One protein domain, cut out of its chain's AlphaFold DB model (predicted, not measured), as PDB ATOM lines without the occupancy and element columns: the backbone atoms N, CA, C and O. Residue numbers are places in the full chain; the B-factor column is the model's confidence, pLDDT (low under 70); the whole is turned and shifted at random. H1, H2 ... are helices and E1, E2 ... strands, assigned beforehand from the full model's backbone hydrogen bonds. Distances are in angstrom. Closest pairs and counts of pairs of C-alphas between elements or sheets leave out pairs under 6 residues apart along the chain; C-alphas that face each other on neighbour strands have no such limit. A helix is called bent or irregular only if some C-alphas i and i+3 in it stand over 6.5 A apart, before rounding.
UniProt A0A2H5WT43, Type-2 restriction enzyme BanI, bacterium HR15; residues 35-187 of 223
ATOM      1  N   SER A  35     146.016 153.787 183.136       81.88
ATOM      2  CA  SER A  35     144.658 153.399 182.752       81.88
ATOM      3  C   SER A  35     144.368 153.744 181.288       81.88
ATOM      4  O   SER A  35     143.916 152.886 180.531       81.88
ATOM      5  N   MET A  36     144.723 154.955 180.854       87.88
ATOM      6  CA  MET A  36     144.550 155.402 179.474       87.88
ATOM      7  C   MET A  36     145.359 154.560 178.481       87.88
ATOM      8  O   MET A  36     144.834 154.174 177.435       87.88
ATOM      9  N   LEU A  37     146.616 154.239 178.799       89.00
ATOM     10  CA  LEU A  37     147.454 153.381 177.959       89.00
ATOM     11  C   LEU A  37     146.859 151.974 177.831       89.00
ATOM     12  O   LEU A  37     146.786 151.453 176.723       89.00
ATOM     13  N   LEU A  38     146.370 151.380 178.922       87.06
ATOM     14  CA  LEU A  38     145.719 150.067 178.879       87.06
ATOM     15  C   LEU A  38     144.416 150.099 178.062       87.06
ATOM     16  O   LEU A  38     144.203 149.239 177.211       87.06
ATOM     17  N   GLN A  39     143.573 151.117 178.257       90.19
ATOM     18  CA  GLN A  39     142.301 151.268 177.537       90.19
ATOM     19  C   GLN A  39     142.481 151.516 176.032       90.19
ATOM     20  O   GLN A  39     141.615 151.163 175.231       90.19
ATOM     21  N   THR A  40     143.590 152.142 175.631       93.00
ATOM     22  CA  THR A  40     143.854 152.504 174.228       93.00
ATOM     23  C   THR A  40     144.820 151.563 173.514       93.00
ATOM     24  O   THR A  40     145.032 151.721 172.313       93.00
ATOM     25  N   GLN A  41     145.340 150.547 174.207       92.38
ATOM     26  CA  GLN A  41     146.279 149.569 173.658       92.38
ATOM     27  C   GLN A  41     145.740 148.880 172.400       92.38
ATOM     28  O   GLN A  41     146.444 148.796 171.398       92.38
ATOM     29  N   GLN A  42     144.482 148.425 172.413       91.94
ATOM     30  CA  GLN A  42     143.917 147.735 171.251       91.94
ATOM     31  C   GLN A  42     143.826 148.657 170.027       91.94
ATOM     32  O   GLN A  42     144.133 148.236 168.917       91.94
ATOM     33  N   LYS A  43     143.470 149.935 170.227       94.12
ATOM     34  CA  LYS A  43     143.437 150.932 169.144       94.12
ATOM     35  C   LYS A  43     144.832 151.172 168.572       94.12
ATOM     36  O   LYS A  43     144.985 151.259 167.360       94.12
ATOM     37  N   PHE A  44     145.836 151.257 169.444       95.12
ATOM     38  CA  PHE A  44     147.234 151.376 169.042       95.12
ATOM     39  C   PHE A  44     147.685 150.184 168.184       95.12
ATOM     40  O   PHE A  44     148.234 150.390 167.103       95.12
ATOM     41  N   ILE A  45     147.390 148.953 168.620       94.12
ATOM     42  CA  ILE A  45     147.690 147.728 167.861       94.12
ATOM     43  C   ILE A  45     147.036 147.784 166.478       94.12
ATOM     44  O   ILE A  45     147.719 147.580 165.477       94.12
ATOM     45  N   SER A  46     145.747 148.124 166.408       93.69
ATOM     46  CA  SER A  46     145.020 148.207 165.138       93.69
ATOM     47  C   SER A  46     145.634 149.215 164.163       93.69
ATOM     48  O   SER A  46     145.688 148.928 162.970       93.69
ATOM     49  N   VAL A  47     146.152 150.355 164.644       94.69
ATOM     50  CA  VAL A  47     146.852 151.316 163.771       94.69
ATOM     51  C   VAL A  47     148.075 150.668 163.114       94.69
ATOM     52  O   VAL A  47     148.256 150.817 161.911       94.69
ATOM     53  N   LEU A  48     148.885 149.916 163.867       93.38
ATOM     54  CA  LEU A  48     150.085 149.261 163.330       93.38
ATOM     55  C   LEU A  48     149.768 148.072 162.411       93.38
ATOM     56  O   LEU A  48     150.517 147.805 161.474       93.38
ATOM     57  N   GLN A  49     148.676 147.351 162.681       92.12
ATOM     58  CA  GLN A  49     148.249 146.201 161.878       92.12
ATOM     59  C   GLN A  49     147.755 146.613 160.488       92.12
ATOM     60  O   GLN A  49     148.017 145.908 159.523       92.12
ATOM     61  N   ILE A  50     147.069 147.757 160.386       91.44
ATOM     62  CA  ILE A  50     146.502 148.268 159.124       91.44
ATOM     63  C   ILE A  50     147.542 149.077 158.320       91.44
ATOM     64  O   ILE A  50     147.389 149.293 157.123       91.44
ATOM     65  N   ALA A  51     148.608 149.555 158.963       89.50
ATOM     66  CA  ALA A  51     149.632 150.406 158.358       89.50
ATOM     67  C   ALA A  51     150.681 149.632 157.530       89.50
ATOM     68  O   ALA A  51     151.878 149.888 157.654       89.50
ATOM     69  N   ASP A  52     150.248 148.684 156.700       87.06
ATOM     70  CA  ASP A  52     151.116 147.792 155.921       87.06
ATOM     71  C   ASP A  52     151.339 148.246 154.470       87.06
ATOM     72  O   ASP A  52     152.276 147.791 153.823       87.06
ATOM     73  N   GLY A  53     150.522 149.174 153.960       87.00
ATOM     74  CA  GLY A  53     150.620 149.653 152.578       87.00
ATOM     75  C   GLY A  53     151.835 150.546 152.276       87.00
ATOM     76  O   GLY A  53     152.173 150.741 151.112       87.00
ATOM     77  N   SER A  54     152.483 151.127 153.293       92.88
ATOM     78  CA  SER A  54     153.746 151.878 153.159       92.88
ATOM     79  C   SER A  54     154.384 152.131 154.534       92.88
ATOM     80  O   SER A  54     153.657 152.128 155.532       92.88
ATOM     81  N   PRO A  55     155.689 152.470 154.618       92.44
ATOM     82  CA  PRO A  55     156.339 152.795 155.894       92.44
ATOM     83  C   PRO A  55     155.677 153.952 156.656       92.44
ATOM     84  O   PRO A  55     155.757 154.049 157.878       92.44
ATOM     85  N   GLU A  56     155.019 154.850 155.923       94.81
ATOM     86  CA  GLU A  56     154.352 156.044 156.441       94.81
ATOM     87  C   GLU A  56     152.823 155.883 156.516       94.81
ATOM     88  O   GLU A  56     152.121 156.818 156.908       94.81
ATOM     89  N   GLY A  57     152.297 154.695 156.182       93.31
ATOM     90  CA  GLY A  57     150.862 154.396 156.125       93.31
ATOM     91  C   GLY A  57     150.152 154.578 157.466       93.31
ATOM     92  O   GLY A  57     148.976 154.926 157.509       93.31
ATOM     93  N   TRP A  58     150.887 154.463 158.573       95.12
ATOM     94  CA  TRP A  58     150.369 154.731 159.914       95.12
ATOM     95  C   TRP A  58     149.783 156.141 160.046       95.12
ATOM     96  O   TRP A  58     148.871 156.326 160.846       95.12
ATOM     97  N   LYS A  59     150.244 157.127 159.260       95.25
ATOM     98  CA  LYS A  59     149.734 158.505 159.318       95.25
ATOM     99  C   LYS A  59     148.266 158.598 158.926       95.25
ATOM    100  O   LYS A  59     147.484 159.212 159.649       95.25
ATOM    101  N   SER A  60     147.887 157.993 157.800       94.06
ATOM    102  CA  SER A  60     146.499 158.023 157.322       94.06
ATOM    103  C   SER A  60     145.588 157.201 158.231       94.06
ATOM    104  O   SER A  60     144.496 157.653 158.574       94.06
ATOM    105  N   VAL A  61     146.068 156.045 158.695       94.81
ATOM    106  CA  VAL A  61     145.334 155.185 159.634       94.81
ATOM    107  C   VAL A  61     145.113 155.895 160.972       94.81
ATOM    108  O   VAL A  61     143.999 155.899 161.491       94.81
ATOM    109  N   LEU A  62     146.144 156.549 161.516       95.94
ATOM    110  CA  LEU A  62     146.056 157.308 162.764       95.94
ATOM    111  C   LEU A  62     145.093 158.491 162.634       95.94
ATOM    112  O   LEU A  62     144.264 158.680 163.523       95.94
ATOM    113  N   ALA A  63     145.160 159.239 161.528       93.62
ATOM    114  CA  ALA A  63     144.264 160.364 161.257       93.62
ATOM    115  C   ALA A  63     142.786 159.943 161.154       93.62
ATOM    116  O   ALA A  63     141.907 160.706 161.548       93.62
ATOM    117  N   GLY A  64     142.512 158.730 160.659       91.94
ATOM    118  CA  GLY A  64     141.169 158.142 160.632       91.94
ATOM    119  C   GLY A  64     140.732 157.487 161.948       91.94
ATOM    120  O   GLY A  64     139.592 157.038 162.063       91.94
ATOM    121  N   SER A  65     141.616 157.403 162.944       92.50
ATOM    122  CA  SER A  65     141.346 156.739 164.218       92.50
ATOM    123  C   SER A  65     140.905 157.725 165.307       92.50
ATOM    124  O   SER A  65     141.159 158.922 165.248       92.50
ATOM    125  N   SER A  66     140.301 157.201 166.378       92.50
ATOM    126  CA  SER A  66     140.030 157.982 167.600       92.50
ATOM    127  C   SER A  66     141.235 158.072 168.549       92.50
ATOM    128  O   SER A  66     141.092 158.541 169.679       92.50
ATOM    129  N   LEU A  67     142.405 157.568 168.144       94.88
ATOM    130  CA  LEU A  67     143.613 157.589 168.957       94.88
ATOM    131  C   LEU A  67     144.369 158.898 168.723       94.88
ATOM    132  O   LEU A  67     144.788 159.193 167.608       94.88
ATOM    133  N   ALA A  68     144.569 159.676 169.786       95.81
ATOM    134  CA  ALA A  68     145.285 160.939 169.679       95.81
ATOM    135  C   ALA A  68     146.772 160.715 169.313       95.81
ATOM    136  O   ALA A  68     147.415 159.841 169.902       95.81
ATOM    137  N   PRO A  69     147.352 161.509 168.397       96.88
ATOM    138  CA  PRO A  69     148.758 161.417 167.998       96.88
ATOM    139  C   PRO A  69     149.796 161.415 169.126       96.88
ATOM    140  O   PRO A  69     150.722 160.606 169.109       96.88
ATOM    141  N   ASN A  70     149.640 162.268 170.139       95.94
ATOM    142  CA  ASN A  70     150.516 162.271 171.313       95.94
ATOM    143  C   ASN A  70     150.389 160.983 172.138       95.94
ATOM    144  O   ASN A  70     151.387 160.478 172.652       95.94
ATOM    145  N   LEU A  71     149.183 160.422 172.241       95.50
ATOM    146  CA  LEU A  71     148.963 159.145 172.912       95.50
ATOM    147  C   LEU A  71     149.568 157.989 172.105       95.50
ATOM    148  O   LEU A  71     150.259 157.154 172.682       95.50
ATOM    149  N   PHE A  72     149.403 157.974 170.779       96.88
ATOM    150  CA  PHE A  72     150.069 157.016 169.887       96.88
ATOM    151  C   PHE A  72     151.598 157.069 170.024       96.88
ATOM    152  O   PHE A  72     152.247 156.038 170.197       96.88
ATOM    153  N   LEU A  73     152.180 158.271 170.042       96.88
ATOM    154  CA  LEU A  73     153.608 158.443 170.302       96.88
ATOM    155  C   LEU A  73     153.993 157.941 171.702       96.88
ATOM    156  O   LEU A  73     155.020 157.280 171.851       96.88
ATOM    157  N   LYS A  74     153.171 158.188 172.731       94.31
ATOM    158  CA  LYS A  74     153.427 157.666 174.081       94.31
ATOM    159  C   LYS A  74     153.487 156.138 174.098       94.31
ATOM    160  O   LYS A  74     154.390 155.601 174.735       94.31
ATOM    161  N   HIS A  75     152.570 155.460 173.402       94.31
ATOM    162  CA  HIS A  75     152.607 154.002 173.229       94.31
ATOM    163  C   HIS A  75     153.953 153.554 172.649       94.31
ATOM    164  O   HIS A  75     154.631 152.727 173.254       94.31
ATOM    165  N   LEU A  76     154.397 154.159 171.543       95.56
ATOM    166  CA  LEU A  76     155.690 153.839 170.923       95.56
ATOM    167  C   LEU A  76     156.875 154.059 171.869       95.56
ATOM    168  O   LEU A  76     157.707 153.169 172.017       95.56
ATOM    169  N   MET A  77     156.934 155.211 172.540       93.31
ATOM    170  CA  MET A  77     158.004 155.540 173.492       93.31
ATOM    171  C   MET A  77     158.104 154.518 174.625       93.31
ATOM    172  O   MET A  77     159.198 154.123 175.017       93.31
ATOM    173  N   VAL A  78     156.957 154.089 175.146       89.31
ATOM    174  CA  VAL A  78     156.866 153.110 176.231       89.31
ATOM    175  C   VAL A  78     157.296 151.717 175.760       89.31
ATOM    176  O   VAL A  78     158.048 151.041 176.453       89.31
ATOM    177  N   LEU A  79     156.857 151.296 174.574       91.12
ATOM    178  CA  LEU A  79     157.172 149.979 174.015       91.12
ATOM    179  C   LEU A  79     158.634 149.842 173.581       91.12
ATOM    180  O   LEU A  79     159.233 148.781 173.768       91.12
ATOM    181  N   ALA A  80     159.194 150.908 173.011       91.12
ATOM    182  CA  ALA A  80     160.584 150.971 172.577       91.12
ATOM    183  C   ALA A  80     161.554 151.291 173.726       91.12
ATOM    184  O   ALA A  80     162.759 151.260 173.517       91.12
ATOM    185  N   ASP A  81     161.066 151.619 174.927       89.62
ATOM    186  CA  ASP A  81     161.896 152.155 176.015       89.62
ATOM    187  C   ASP A  81     162.749 153.362 175.554       89.62
ATOM    188  O   ASP A  81     163.964 153.443 175.763       89.62
ATOM    189  N   VAL A  82     162.097 154.302 174.859       91.25
ATOM    190  CA  VAL A  82     162.686 155.553 174.360       91.25
ATOM    191  C   VAL A  82     162.014 156.726 175.068       91.25
ATOM    192  O   VAL A  82     160.930 157.175 174.700       91.25
ATOM    193  N   SER A  83     162.661 157.224 176.119       86.62
ATOM    194  CA  SER A  83     162.171 158.354 176.912       86.62
ATOM    195  C   SER A  83     162.592 159.706 176.328       86.62
ATOM    196  O   SER A  83     163.526 159.801 175.529       86.62
ATOM    197  N   GLY A  84     161.949 160.787 176.782       87.62
ATOM    198  CA  GLY A  84     162.354 162.148 176.424       87.62
ATOM    199  C   GLY A  84     163.802 162.478 176.788       87.62
ATOM    200  O   GLY A  84     164.421 163.263 176.083       87.62
ATOM    201  N   GLU A  85     164.364 161.854 177.826       87.94
ATOM    202  CA  GLU A  85     165.772 162.044 178.203       87.94
ATOM    203  C   GLU A  85     166.718 161.398 177.184       87.94
ATOM    204  O   GLU A  85     167.703 162.005 176.769       87.94
ATOM    205  N   ILE A  86     166.388 160.192 176.704       91.19
ATOM    206  CA  ILE A  86     167.131 159.551 175.611       91.19
ATOM    207  C   ILE A  86     167.072 160.437 174.363       91.19
ATOM    208  O   ILE A  86     168.115 160.743 173.786       91.19
ATOM    209  N   LEU A  87     165.875 160.906 173.997       93.38
ATOM    210  CA  LEU A  87     165.677 161.787 172.843       93.38
ATOM    211  C   LEU A  87     166.447 163.106 172.989       93.38
ATOM    212  O   LEU A  87     167.069 163.563 172.035       93.38
ATOM    213  N   LYS A  88     166.474 163.706 174.181       92.62
ATOM    214  CA  LYS A  88     167.208 164.951 174.442       92.62
ATOM    215  C   LYS A  88     168.721 164.795 174.259       92.62
ATOM    216  O   LYS A  88     169.366 165.737 173.814       92.62
ATOM    217  N   ARG A  89     169.284 163.620 174.559       91.06
ATOM    218  CA  ARG A  89     170.722 163.341 174.383       91.06
ATOM    219  C   ARG A  89     171.132 163.154 172.924       91.06
ATOM    220  O   ARG A  89     172.261 163.480 172.576       91.06
ATOM    221  N   ILE A  90     170.240 162.625 172.089       90.31
ATOM    222  CA  ILE A  90     170.522 162.362 170.667       90.31
ATOM    223  C   ILE A  90     170.077 163.500 169.741       90.31
ATOM    224  O   ILE A  90     170.398 163.480 168.555       90.31
ATOM    225  N   THR A  91     169.311 164.466 170.258       92.62
ATOM    226  CA  THR A  91     168.823 165.620 169.496       92.62
ATOM    227  C   THR A  91     169.545 166.911 169.892       92.62
ATOM    228  O   THR A  91     169.928 167.070 171.052       92.62
ATOM    229  N   PRO A  92     169.722 167.870 168.969       93.88
ATOM    230  CA  PRO A  92     169.344 167.812 167.555       93.88
ATOM    231  C   PRO A  92     170.136 166.754 166.775       93.88
ATOM    232  O   PRO A  92     171.324 166.549 167.019       93.88
ATOM    233  N   MET A  93     169.463 166.066 165.853       90.62
ATOM    234  CA  MET A  93     170.132 165.110 164.966       90.62
ATOM    235  C   MET A  93     171.071 165.824 163.994       90.62
ATOM    236  O   MET A  93     170.805 166.948 163.578       90.62
ATOM    237  N   ARG A  94     172.171 165.158 163.631       89.94
ATOM    238  CA  ARG A  94     173.145 165.687 162.661       89.94
ATOM    239  C   ARG A  94     172.636 165.610 161.224       89.94
ATOM    240  O   ARG A  94     172.896 166.512 160.440       89.94
ATOM    241  N   GLU A  95     171.921 164.537 160.909       92.44
ATOM    242  CA  GLU A  95     171.353 164.290 159.588       92.44
ATOM    243  C   GLU A  95     169.951 164.906 159.481       92.44
ATOM    244  O   GLU A  95     169.149 164.825 160.414       92.44
ATOM    245  N   ASP A  96     169.629 165.477 158.319       94.12
ATOM    246  CA  ASP A  96     168.298 166.010 157.997       94.12
ATOM    247  C   ASP A  96     167.355 164.947 157.406       94.12
ATOM    248  O   ASP A  96     166.170 165.198 157.174       94.12
ATOM    249  N   LYS A  97     167.871 163.740 157.161       96.31
ATOM    250  CA  LYS A  97     167.133 162.614 156.594       96.31
ATOM    251  C   LYS A  97     167.585 161.285 157.181       96.31
ATOM    252  O   LYS A  97     168.741 161.095 157.554       96.31
ATOM    253  N   MET A  98     166.671 160.333 157.169       97.00
ATOM    254  CA  MET A  98     166.893 158.946 157.530       97.00
ATOM    255  C   MET A  98     166.676 158.079 156.294       97.00
ATOM    256  O   MET A  98     165.594 158.071 155.707       97.00
ATOM    257  N   VAL A  99     167.714 157.355 155.898       97.69
ATOM    258  CA  VAL A  99     167.670 156.312 154.877       97.69
ATOM    259  C   VAL A  99     167.563 154.987 155.613       97.69
ATOM    260  O   VAL A  99     168.406 154.703 156.459       97.69
ATOM    261  N   TYR A 100     166.538 154.195 155.326       96.88
ATOM    262  CA  TYR A 100     166.254 152.960 156.057       96.88
ATOM    263  C   TYR A 100     165.719 151.879 155.125       96.88
ATOM    264  O   TYR A 100     165.231 152.175 154.032       96.88
ATOM    265  N   VAL A 101     165.824 150.625 155.554       95.12
ATOM    266  CA  VAL A 101     165.310 149.474 154.804       95.12
ATOM    267  C   VAL A 101     163.998 149.002 155.419       95.12
ATOM    268  O   VAL A 101     163.926 148.737 156.618       95.12
ATOM    269  N   TRP A 102     162.965 148.857 154.594       95.12
ATOM    270  CA  TRP A 102     161.684 148.272 154.982       95.12
ATOM    271  C   TRP A 102     161.210 147.314 153.894       95.12
ATOM    272  O   TRP A 102     161.284 147.633 152.712       95.12
ATOM    273  N   GLN A 103     160.808 146.100 154.286       92.00
ATOM    274  CA  GLN A 103     160.430 145.018 153.360       92.00
ATOM    275  C   GLN A 103     161.451 144.788 152.220       92.00
ATOM    276  O   GLN A 103     161.097 144.486 151.084       92.00
ATOM    277  N   GLY A 104     162.744 144.951 152.524       92.00
ATOM    278  CA  GLY A 104     163.838 144.784 151.562       92.00
ATOM    279  C   GLY A 104     164.044 145.956 150.594       92.00
ATOM    280  O   GLY A 104     164.967 145.903 149.785       92.00
ATOM    281  N   GLN A 105     163.244 147.020 150.682       94.56
ATOM    282  CA  GLN A 105     163.387 148.224 149.866       94.56
ATOM    283  C   GLN A 105     163.961 149.385 150.677       94.56
ATOM    284  O   GLN A 105     163.691 149.538 151.869       94.56
ATOM    285  N   GLN A 106     164.778 150.209 150.022       96.62
ATOM    286  CA  GLN A 106     165.333 151.409 150.633       96.62
ATOM    287  C   GLN A 106     164.329 152.560 150.539       96.62
ATOM    288  O   GLN A 106     163.881 152.920 149.451       96.62
ATOM    289  N   HIS A 107     164.051 153.187 151.673       97.50
ATOM    290  CA  HIS A 107     163.199 154.362 151.792       97.50
ATOM    291  C   HIS A 107     163.984 155.538 152.372       97.50
ATOM    292  O   HIS A 107     165.018 155.370 153.022       97.50
ATOM    293  N   VAL A 108     163.487 156.750 152.123       97.75
ATOM    294  CA  VAL A 108     164.077 157.989 152.636       97.75
ATOM    295  C   VAL A 108     162.992 158.803 153.314       97.75
ATOM    296  O   VAL A 108     162.060 159.259 152.658       97.75
ATOM    297  N   TYR A 109     163.149 159.028 154.613       97.81
ATOM    298  CA  TYR A 109     162.342 159.977 155.366       97.81
ATOM    299  C   TYR A 109     163.145 161.260 155.571       97.81
ATOM    300  O   TYR A 109     164.272 161.213 156.061       97.81
ATOM    301  N   ARG A 110     162.591 162.411 155.189       97.31
ATOM    302  CA  ARG A 110     163.209 163.711 155.475       97.31
ATOM    303  C   ARG A 110     162.640 164.238 156.776       97.31
ATOM    304  O   ARG A 110     161.441 164.494 156.855       97.31
ATOM    305  N   PHE A 111     163.507 164.408 157.763       97.19
ATOM    306  CA  PHE A 111     163.109 165.001 159.021       97.19
ATOM    307  C   PHE A 111     162.649 166.438 158.800       97.19
ATOM    308  O   PHE A 111     163.185 167.175 157.968       97.19
ATOM    309  N   LYS A 112     161.658 166.856 159.576       96.00
ATOM    310  CA  LYS A 112     161.051 168.179 159.466       96.00
ATOM    311  C   LYS A 112     161.648 169.165 160.465       96.00
ATOM    312  O   LYS A 112     161.883 170.326 160.133       96.00
ATOM    313  N   SER A 113     161.925 168.707 161.683       95.06
ATOM    314  CA  SER A 113     162.292 169.569 162.810       95.06
ATOM    315  C   SER A 113     163.256 168.956 163.838       95.06
ATOM    316  O   SER A 113     163.942 169.720 164.518       95.06
ATOM    317  N   ILE A 114     163.374 167.625 163.951       93.94
ATOM    318  CA  ILE A 114     164.191 166.951 164.989       93.94
ATOM    319  C   ILE A 114     165.701 167.249 164.902       93.94
ATOM    320  O   ILE A 114     166.420 167.148 165.894       93.94
ATOM    321  N   TYR A 115     166.189 167.674 163.734       91.44
ATOM    322  CA  TYR A 115     167.579 168.094 163.504       91.44
ATOM    323  C   TYR A 115     167.843 169.570 163.843       91.44
ATOM    324  O   TYR A 115     168.983 170.019 163.832       91.44
ATOM    325  N   ARG A 116     166.801 170.358 164.146       92.25
ATOM    326  CA  ARG A 116     166.921 171.806 164.415       92.25
ATOM    327  C   ARG A 116     166.836 172.162 165.894       92.25
ATOM    328  O   ARG A 116     167.118 173.295 166.269       92.25
ATOM    329  N   GLN A 117     166.384 171.236 166.735       91.31
ATOM    330  CA  GLN A 117     166.094 171.521 168.136       91.31
ATOM    331  C   GLN A 117     166.219 170.286 169.022       91.31
ATOM    332  O   GLN A 117     166.029 169.161 168.571       91.31
ATOM    333  N   GLN A 118     166.445 170.518 170.317       93.00
ATOM    334  CA  GLN A 118     166.294 169.466 171.317       93.00
ATOM    335  C   GLN A 118     164.827 169.084 171.506       93.00
ATOM    336  O   GLN A 118     163.945 169.950 171.637       93.00
ATOM    337  N   VAL A 119     164.598 167.777 171.567       93.44
ATOM    338  CA  VAL A 119     163.319 167.163 171.910       93.44
ATOM    339  C   VAL A 119     163.128 167.173 173.425       93.44
ATOM    340  O   VAL A 119     164.053 166.929 174.195       93.44
ATOM    341  N   SER A 120     161.898 167.439 173.856       90.25
ATOM    342  CA  SER A 120     161.461 167.267 175.238       90.25
ATOM    343  C   SER A 120     160.040 166.714 175.262       90.25
ATOM    344  O   SER A 120     159.282 166.892 174.303       90.25
ATOM    345  N   ASN A 121     159.655 166.071 176.366       88.88
ATOM    346  CA  ASN A 121     158.307 165.520 176.511       88.88
ATOM    347  C   ASN A 121     157.214 166.579 176.313       88.88
ATOM    348  O   ASN A 121     156.193 166.289 175.693       88.88
ATOM    349  N   SER A 122     157.447 167.811 176.774       87.94
ATOM    350  CA  SER A 122     156.470 168.897 176.661       87.94
ATOM    351  C   SER A 122     156.257 169.329 175.208       87.94
ATOM    352  O   SER A 122     155.124 169.566 174.795       87.94
ATOM    353  N   LYS A 123     157.323 169.363 174.389       90.56
ATOM    354  CA  LYS A 123     157.209 169.635 172.940       90.56
ATOM    355  C   LYS A 123     156.477 168.514 172.200       90.56
ATOM    356  O   LYS A 123     155.735 168.772 171.254       90.56
ATOM    357  N   LEU A 124     156.665 167.277 172.655       92.19
ATOM    358  CA  LEU A 124     155.963 166.098 172.147       92.19
ATOM    359  C   LEU A 124     154.558 165.931 172.742       92.19
ATOM    360  O   LEU A 124     153.824 165.055 172.305       92.19
ATOM    361  N   ARG A 125     154.172 166.744 173.733       92.25
ATOM    362  CA  ARG A 125     152.894 166.658 174.457       92.25
ATOM    363  C   ARG A 125     152.616 165.277 175.074       92.25
ATOM    364  O   ARG A 125     151.463 164.855 175.163       92.25
ATOM    365  N   VAL A 126     153.674 164.595 175.522       89.00
ATOM    366  CA  VAL A 126     153.644 163.239 176.124       89.00
ATOM    367  C   VAL A 126     153.901 163.228 177.638       89.00
ATOM    368  O   VAL A 126     154.063 162.158 178.243       89.00
ATOM    369  N   ASP A 127     153.962 164.412 178.252       84.44
ATOM    370  CA  ASP A 127     153.984 164.572 179.707       84.44
ATOM    371  C   ASP A 127     152.679 164.076 180.338       84.44
ATOM    372  O   ASP A 127     151.623 164.073 179.702       84.44
ATOM    373  N   THR A 128     152.737 163.699 181.617       74.25
ATOM    374  CA  THR A 128     151.664 162.993 182.340       74.25
ATOM    375  C   THR A 128     150.300 163.688 182.248       74.25
ATOM    376  O   THR A 128     149.281 163.018 182.151       74.25
ATOM    377  N   ARG A 129     150.259 165.028 182.210       81.00
ATOM    378  CA  ARG A 129     149.013 165.799 182.018       81.00
ATOM    379  C   ARG A 129     148.620 165.968 180.553       81.00
ATOM    380  O   ARG A 129     147.441 165.931 180.220       81.00
ATOM    381  N   GLN A 130     149.598 166.194 179.681       85.56
ATOM    382  CA  GLN A 130     149.345 166.522 178.278       85.56
ATOM    383  C   GLN A 130     148.934 165.297 177.466       85.56
ATOM    384  O   GLN A 130     148.153 165.442 176.535       85.56
ATOM    385  N   VAL A 131     149.390 164.103 177.852       87.12
ATOM    386  CA  VAL A 131     148.988 162.846 177.207       87.12
ATOM    387  C   VAL A 131     147.495 162.547 177.386       87.12
ATOM    388  O   VAL A 131     146.904 161.867 176.554       87.12
ATOM    389  N   LEU A 132     146.874 163.096 178.438       85.31
ATOM    390  CA  LEU A 132     145.438 162.962 178.697       85.31
ATOM    391  C   LEU A 132     144.585 163.875 177.801       85.31
ATOM    392  O   LEU A 132     143.363 163.745 177.767       85.31
ATOM    393  N   GLN A 133     145.213 164.812 177.089       88.31
ATOM    394  CA  GLN A 133     144.551 165.752 176.195       88.31
ATOM    395  C   GLN A 133     144.803 165.329 174.750       88.31
ATOM    396  O   GLN A 133     145.938 165.042 174.377       88.31
ATOM    397  N   SER A 134     143.759 165.322 173.920       88.12
ATOM    398  CA  SER A 134     143.919 165.044 172.491       88.12
ATOM    399  C   SER A 134     144.660 166.187 171.795       88.12
ATOM    400  O   SER A 134     144.390 167.364 172.052       88.12
ATOM    401  N   THR A 135     145.604 165.854 170.914       91.31
ATOM    402  CA  THR A 135     146.423 166.841 170.197       91.31
ATOM    403  C   THR A 135     146.633 166.428 168.753       91.31
ATOM    404  O   THR A 135     146.865 165.253 168.492       91.31
ATOM    405  N   ASN A 136     146.668 167.390 167.835       93.38
ATOM    406  CA  ASN A 136     147.021 167.118 166.443       93.38
ATOM    407  C   ASN A 136     148.480 166.665 166.307       93.38
ATOM    408  O   ASN A 136     149.340 167.063 167.098       93.38
ATOM    409  N   LEU A 137     148.744 165.867 165.271       95.75
ATOM    410  CA  LEU A 137     150.092 165.462 164.898       95.75
ATOM    411  C   LEU A 137     150.881 166.709 164.492       95.75
ATOM    412  O   LEU A 137     150.458 167.448 163.603       95.75
ATOM    413  N   ASN A 138     152.009 166.949 165.153       94.62
ATOM    414  CA  ASN A 138     152.947 167.996 164.762       94.62
ATOM    415  C   ASN A 138     154.199 167.382 164.123       94.62
ATOM    416  O   ASN A 138     154.462 166.187 164.257       94.62
ATOM    417  N   ASP A 139     154.982 168.216 163.448       95.88
ATOM    418  CA  ASP A 139     156.165 167.770 162.712       95.88
ATOM    419  C   ASP A 139     157.207 167.072 163.596       95.88
ATOM    420  O   ASP A 139     157.812 166.090 163.178       95.88
ATOM    421  N   LEU A 140     157.383 167.527 164.841       95.94
ATOM    422  CA  LEU A 140     158.325 166.910 165.774       95.94
ATOM    423  C   LEU A 140     157.843 165.531 166.246       95.94
ATOM    424  O   LEU A 140     158.651 164.621 166.400       95.94
ATOM    425  N   MET A 141     156.537 165.366 166.473       96.69
ATOM    426  CA  MET A 141     155.939 164.070 166.789       96.69
ATOM    427  C   MET A 141     156.123 163.106 165.625       96.69
ATOM    428  O   MET A 141     156.510 161.968 165.854       96.69
ATOM    429  N   GLU A 142     155.871 163.555 164.393       97.44
ATOM    430  CA  GLU A 142     156.057 162.724 163.204       97.44
ATOM    431  C   GLU A 142     157.512 162.269 163.063       97.44
ATOM    432  O   GLU A 142     157.755 161.073 162.906       97.44
ATOM    433  N   ASP A 143     158.468 163.190 163.224       97.31
ATOM    434  CA  ASP A 143     159.894 162.867 163.193       97.31
ATOM    435  C   ASP A 143     160.263 161.804 164.237       97.31
ATOM    436  O   ASP A 143     160.970 160.844 163.930       97.31
ATOM    437  N   VAL A 144     159.777 161.956 165.475       97.12
ATOM    438  CA  VAL A 144     160.065 161.009 166.561       97.12
ATOM    439  C   VAL A 144     159.367 159.666 166.336       97.12
ATOM    440  O   VAL A 144     159.965 158.630 166.613       97.12
ATOM    441  N   ILE A 145     158.139 159.649 165.807       97.62
ATOM    442  CA  ILE A 145     157.445 158.406 165.442       97.62
ATOM    443  C   ILE A 145     158.250 157.664 164.377       97.62
ATOM    444  O   ILE A 145     158.560 156.488 164.564       97.62
ATOM    445  N   MET A 146     158.638 158.347 163.299       97.56
ATOM    446  CA  MET A 146     159.438 157.742 162.232       97.56
ATOM    447  C   MET A 146     160.775 157.230 162.757       97.56
ATOM    448  O   MET A 146     161.179 156.117 162.421       97.56
ATOM    449  N   PHE A 147     161.424 157.990 163.639       96.94
ATOM    450  CA  PHE A 147     162.652 157.562 164.290       96.94
ATOM    451  C   PHE A 147     162.465 156.303 165.149       96.94
ATOM    452  O   PHE A 147     163.267 155.382 165.052       96.94
ATOM    453  N   ILE A 148     161.407 156.210 165.961       97.00
ATOM    454  CA  ILE A 148     161.157 155.012 166.781       97.00
ATOM    455  C   ILE A 148     160.778 153.805 165.912       97.00
ATOM    456  O   ILE A 148     161.157 152.678 166.230       97.00
ATOM    457  N   LEU A 149     160.045 154.017 164.819       96.88
ATOM    458  CA  LEU A 149     159.659 152.932 163.920       96.88
ATOM    459  C   LEU A 149     160.863 152.379 163.142       96.88
ATOM    460  O   LEU A 149     161.000 151.162 163.048       96.88
ATOM    461  N   PHE A 150     161.728 153.239 162.599       97.25
ATOM    462  CA  PHE A 150     162.723 152.821 161.603       97.25
ATOM    463  C   PHE A 150     164.171 153.205 161.916       97.25
ATOM    464  O   PHE A 150     165.061 152.812 161.166       97.25
ATOM    465  N   GLY A 151     164.444 153.930 163.002       95.88
ATOM    466  CA  GLY A 151     165.795 154.378 163.355       95.88
ATOM    467  C   GLY A 151     166.797 153.230 163.490       95.88
ATOM    468  O   GLY A 151     167.945 153.365 163.084       95.88
ATOM    469  N   GLY A 152     166.352 152.069 163.970       94.44
ATOM    470  CA  GLY A 152     167.156 150.852 164.065       94.44
ATOM    471  C   GLY A 152     167.504 150.216 162.718       94.44
ATOM    472  O   GLY A 152     168.551 149.587 162.574       94.44
ATOM    473  N   ALA A 153     166.646 150.423 161.716       95.31
ATOM    474  CA  ALA A 153     166.835 149.978 160.338       95.31
ATOM    475  C   ALA A 153     167.501 151.048 159.453       95.31
ATOM    476  O   ALA A 153     167.608 150.867 158.235       95.31
ATOM    477  N   ALA A 154     167.913 152.177 160.038       96.06
ATOM    478  CA  ALA A 154     168.563 153.251 159.314       96.06
ATOM    479  C   ALA A 154     170.009 152.883 158.956       96.06
ATOM    480  O   ALA A 154     170.760 152.376 159.785       96.06
ATOM    481  N   VAL A 155     170.412 153.186 157.723       94.50
ATOM    482  CA  VAL A 155     171.759 152.891 157.203       94.50
ATOM    483  C   VAL A 155     172.710 154.083 157.311       94.50
ATOM    484  O   VAL A 155     173.923 153.911 157.253       94.50
ATOM    485  N   ASN A 156     172.173 155.297 157.454       94.44
ATOM    486  CA  ASN A 156     172.949 156.539 157.502       94.44
ATOM    487  C   ASN A 156     172.980 157.198 158.891       94.44
ATOM    488  O   ASN A 156     173.604 158.244 159.043       94.44
ATOM    489  N   LEU A 157     172.298 156.630 159.891       92.00
ATOM    490  CA  LEU A 157     172.301 157.160 161.253       92.00
ATOM    491  C   LEU A 157     173.304 156.386 162.111       92.00
ATOM    492  O   LEU A 157     173.223 155.168 162.233       92.00
ATOM    493  N   SER A 158     174.232 157.100 162.751       88.12
ATOM    494  CA  SER A 158     175.135 156.512 163.744       88.12
ATOM    495  C   SER A 158     174.463 156.545 165.118       88.12
ATOM    496  O   SER A 158     174.546 157.540 165.841       88.12
ATOM    497  N   LEU A 159     173.731 155.478 165.443       89.62
ATOM    498  CA  LEU A 159     173.040 155.320 166.723       89.62
ATOM    499  C   LEU A 159     173.827 154.395 167.663       89.62
ATOM    500  O   LEU A 159     174.478 153.461 167.194       89.62
ATOM    501  N   PRO A 160     173.750 154.604 168.989       90.31
ATOM    502  CA  PRO A 160     174.223 153.614 169.952       90.31
ATOM    503  C   PRO A 160     173.515 152.260 169.743       90.31
ATOM    504  O   PRO A 160     172.309 152.277 169.473       90.31
ATOM    505  N   PRO A 161     174.199 151.112 169.931       89.06
ATOM    506  CA  PRO A 161     173.618 149.781 169.712       89.06
ATOM    507  C   PRO A 161     172.283 149.573 170.437       89.06
ATOM    508  O   PRO A 161     171.294 149.176 169.827       89.06
ATOM    509  N   ASP A 162     172.213 149.979 171.707       88.50
ATOM    510  CA  ASP A 162     171.004 149.873 172.527       88.50
ATOM    511  C   ASP A 162     169.798 150.600 171.916       88.50
ATOM    512  O   ASP A 162     168.659 150.170 172.082       88.50
ATOM    513  N   LEU A 163     170.023 151.733 171.242       90.50
ATOM    514  CA  LEU A 163     168.956 152.498 170.600       90.50
ATOM    515  C   LEU A 163     168.593 151.903 169.239       90.50
ATOM    516  O   LEU A 163     167.424 151.922 168.855       90.50
ATOM    517  N   GLN A 164     169.576 151.332 168.545       91.75
ATOM    518  CA  GLN A 164     169.358 150.624 167.293       91.75
ATOM    519  C   GLN A 164     168.422 149.424 167.489       91.75
ATOM    520  O   GLN A 164     167.511 149.243 166.694       91.75
ATOM    521  N   GLU A 165     168.566 148.663 168.576       89.44
ATOM    522  CA  GLU A 165     167.668 147.537 168.884       89.44
ATOM    523  C   GLU A 165     166.244 147.988 169.247       89.44
ATOM    524  O   GLU A 165     165.257 147.348 168.873       89.44
ATOM    525  N   ARG A 166     166.126 149.114 169.961       91.12
ATOM    526  CA  ARG A 166     164.849 149.673 170.437       91.12
ATOM    527  C   ARG A 166     163.994 150.270 169.319       91.12
ATOM    528  O   ARG A 166     162.768 150.173 169.368       91.12
ATOM    529  N   CYS A 167     164.621 150.879 168.316       93.25
ATOM    530  CA  CYS A 167     163.948 151.633 167.257       93.25
ATOM    531  C   CYS A 167     163.601 150.776 166.020       93.25
ATOM    532  O   CYS A 167     163.890 151.165 164.889       93.25
ATOM    533  N   THR A 168     163.014 149.592 166.226       92.00
ATOM    534  CA  THR A 168     162.794 148.570 165.175       92.00
ATOM    535  C   THR A 168     161.326 148.199 164.942       92.00
ATOM    536  O   THR A 168     161.028 147.321 164.131       92.00
ATOM    537  N   ILE A 169     160.385 148.873 165.615       93.56
ATOM    538  CA  ILE A 169     158.948 148.529 165.599       93.56
ATOM    539  C   ILE A 169     158.364 148.548 164.176       93.56
ATOM    540  O   ILE A 169     157.493 147.742 163.852       93.56
ATOM    541  N   GLY A 170     158.869 149.422 163.305       92.81
ATOM    542  CA  GLY A 170     158.446 149.554 161.911       92.81
ATOM    543  C   GLY A 170     158.647 148.285 161.077       92.81
ATOM    544  O   GLY A 170     157.895 148.045 160.135       92.81
ATOM    545  N   GLY A 171     159.602 147.426 161.452       91.19
ATOM    546  CA  GLY A 171     159.801 146.120 160.817       91.19
ATOM    547  C   GLY A 171     158.662 145.126 161.069       91.19
ATOM    548  O   GLY A 171     158.553 144.135 160.354       91.19
ATOM    549  N   LEU A 172     157.805 145.388 162.062       91.12
ATOM    550  CA  LEU A 172     156.656 144.547 162.401       91.12
ATOM    551  C   LEU A 172     155.363 144.979 161.696       91.12
ATOM    552  O   LEU A 172     154.381 144.244 161.772       91.12
ATOM    553  N   LEU A 173     155.334 146.151 161.048       90.94
ATOM    554  CA  LEU A 173     154.132 146.682 160.394       90.94
ATOM    555  C   LEU A 173     153.537 145.665 159.409       90.94
ATOM    556  O   LEU A 173     154.260 145.068 158.613       90.94
ATOM    557  N   GLY A 174     152.222 145.452 159.501       80.31
ATOM    558  CA  GLY A 174     151.491 144.446 158.720       80.31
ATOM    559  C   GLY A 174     151.594 143.003 159.224       80.31
ATOM    560  O   GLY A 174     150.800 142.156 158.821       80.31
ATOM    561  N   ASN A 175     152.502 142.692 160.155       89.88
ATOM    562  CA  ASN A 175     152.546 141.379 160.795       89.88
ATOM    563  C   ASN A 175     151.677 141.374 162.061       89.88
ATOM    564  O   ASN A 175     152.146 141.659 163.166       89.88
ATOM    565  N   CYS A 176     150.394 141.042 161.889       90.25
ATOM    566  CA  CYS A 176     149.397 141.100 162.957       90.25
ATOM    567  C   CYS A 176     149.797 140.330 164.219       90.25
ATOM    568  O   CYS A 176     149.682 140.875 165.321       90.25
ATOM    569  N   GLU A 177     150.301 139.106 164.057       91.38
ATOM    570  CA  GLU A 177     150.705 138.242 165.168       91.38
ATOM    571  C   GLU A 177     151.949 138.790 165.880       91.38
ATOM    572  O   GLU A 177     151.993 138.862 167.112       91.38
ATOM    573  N   ALA A 178     152.959 139.225 165.119       91.88
ATOM    574  CA  ALA A 178     154.190 139.750 165.699       91.88
ATOM    575  C   ALA A 178     153.955 141.063 166.456       91.88
ATOM    576  O   ALA A 178     154.498 141.218 167.552       91.88
ATOM    577  N   ILE A 179     153.121 141.967 165.923       92.94
ATOM    578  CA  ILE A 179     152.721 143.208 166.604       92.94
ATOM    579  C   ILE A 179     152.010 142.879 167.910       92.94
ATOM    580  O   ILE A 179     152.385 143.397 168.962       92.94
ATOM    581  N   GLU A 180     150.992 142.017 167.868       91.56
ATOM    582  CA  GLU A 180     150.201 141.711 169.055       91.56
ATOM    583  C   GLU A 180     151.064 141.076 170.150       91.56
ATOM    584  O   GLU A 180     151.023 141.505 171.308       91.56
ATOM    585  N   ARG A 181     151.919 140.118 169.778       91.00
ATOM    586  CA  ARG A 181     152.873 139.494 170.697       91.00
ATOM    587  C   ARG A 181     153.844 140.516 171.288       91.00
ATOM    588  O   ARG A 181     154.005 140.551 172.507       91.00
ATOM    589  N   PHE A 182     154.455 141.358 170.453       90.81
ATOM    590  CA  PHE A 182     155.407 142.384 170.885       90.81
ATOM    591  C   PHE A 182     154.770 143.368 171.874       90.81
ATOM    592  O   PHE A 182     155.309 143.605 172.959       90.81
ATOM    593  N   VAL A 183     153.589 143.897 171.537       89.88
ATOM    594  CA  VAL A 183     152.875 144.865 172.377       89.88
ATOM    595  C   VAL A 183     152.471 144.226 173.704       89.88
ATOM    596  O   VAL A 183     152.774 144.784 174.759       89.88
ATOM    597  N   ARG A 184     151.851 143.038 173.693       85.88
ATOM    598  CA  ARG A 184     151.417 142.362 174.929       85.88
ATOM    599  C   ARG A 184     152.590 142.064 175.866       85.88
ATOM    600  O   ARG A 184     152.493 142.349 177.059       85.88
ATOM    601  N   GLN A 185     153.707 141.557 175.339       86.94
ATOM    602  CA  GLN A 185     154.909 141.270 176.131       86.94
ATOM    603  C   GLN A 185     155.484 142.529 176.785       86.94
ATOM    604  O   GLN A 185     155.749 142.544 177.988       86.94
ATOM    605  N   ARG A 186     155.635 143.614 176.018       86.19
ATOM    606  CA  ARG A 186     156.159 144.878 176.548       86.19
ATOM    607  C   ARG A 186     155.223 145.494 177.583       86.19
ATOM    608  O   ARG A 186     155.699 145.996 178.596       86.19
ATOM    609  N   TYR A 187     153.909 145.386 177.399       82.94
ATOM    610  CA  TYR A 187     152.939 145.895 178.369       82.94
ATOM    611  C   TYR A 187     152.941 145.161 179.710       82.94
ATOM    612  O   TYR A 187     152.655 145.795 180.727       82.94
TER     613      TYR A 187
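AT A GLANCE: This is residues 35 to 187 of the 223 residues of the protein "Type-2 restriction enzyme BanI" of bacterium HR15 (UniProt A0A2H5WT43). Two helices side by side, H3 and H5, make the core of a rounded body, with a two-stranded hairpin, E1 and E2, packed on the H5 side through E1, and the kinked helix H1 crossing H3 on the other side. H8 runs antiparallel beside the later part of H1, the short helices H6 and H7 pack on the later part of H5, H2 packs on the end of H1, and a long link, residues 111 to 138, loops over the body past H4 before H5 begins. The printed part has 153 residues with eight named helices and two named strands, in the order H1 H2 H3 H4 E1 E2 H5 H6 H7 H8; the sheet, of order E1 - E2, is antiparallel, and the class is mostly helix. The whole is compact, with a radius of gyration of the C-alphas of 14.2 A and spans of 37 by 35 by 27 A.

HOW THE PARTS SIT: The sheet is one hairpin of E1, residues 97 to 102, and E2, residues 105 to 110, antiparallel at 154 degrees between their directions. N 98 and O 109 are within hydrogen-bond range at 2.8 A, as are N 100 and O 107 at 3.0 A. H5, residues 139 to 153, comes nearer to E1 than to E2: the closest C-alphas are those of Tyr 100 and Ala 153, 5.2 A apart, against 7.8 A for Tyr 109 and Met 146. H3, residues 69 to 79, touches H5 at a shallow tilt of 29 degrees, the same way, with the C-alphas of Leu 73 and Ile 145 closest at 6.2 A. H6, residues 161 to 166, touches residues 148 to 153 of H5 at a steep tilt of 66 degrees, opposite ways; the closest C-alphas are those of Gly 152 and Gln 164, 3.9 A. H7, residues 169 to 172, touches residues 148 to 150 of H5, with the C-alphas of Leu 149 and Gly 170 closest at 4.1 A. H1, residues 35 to 50, touches H3 with its residues 37 to 44, about perpendicular at 86 degrees; the C-alphas of Phe 44 and Phe 72 are closest at 6.4 A. H8, residues 176 to 187, touches residues 45 to 49 of H1 at a shallow tilt of 22 degrees, opposite ways, with the C-alphas of Gln 49 and Cys 176 closest at 5.3 A. H8 and H3 only just touch, with 3 pairs of C-alphas within 8 A, the closest those of Leu 79 and Arg 186 at 5.8 A. H2, residues 58 to 63, touches residues 47 to 50 of H1 at a steep tilt of 59 degrees; the C-alphas of Val 47 and Val 61 are closest at 5.9 A. H4, residues 84 to 90, touches no helix. The helix packing is mostly crossed, helices meeting at large angles, but only just: 2 of 6 pairs are at a shallow tilt. Every O i to N i+4 pair is within hydrogen-bond range in H2, H3, H4, H6 and H8, against 10 of 12 in H1 and 9 of 11 in H5; H7 is too short for such a pair.

IN THESE COORDINATES: E1 measures 15.4 A from first to last C-alpha and E2 16.5 A. H5 spans 20.9 A from C-alpha 139 at (156.165, 167.770, 162.712) and is irregular, with C-alphas 149 and 152 7.8 A apart. H1 begins with C-alpha 35 at (144.658, 153.399, 182.752) and spans 24.2 A; it has a kink of 40 degrees near residue 42 and is irregular, with C-alphas 39 and 42 7.4 A apart. H3 measures 15.4 A, and H8 spans 16.5 A to C-alpha 187 at (152.939, 145.895, 178.369).

THE WHOLE: The C-alphas farthest apart are those of Gly 104 and Arg 129, 39.9 A. The printed part has no cut, and the link from E2 to H5, 28 residues, is long. The mean pLDDT of the printed part is 92.2, and no printed residue is under 70.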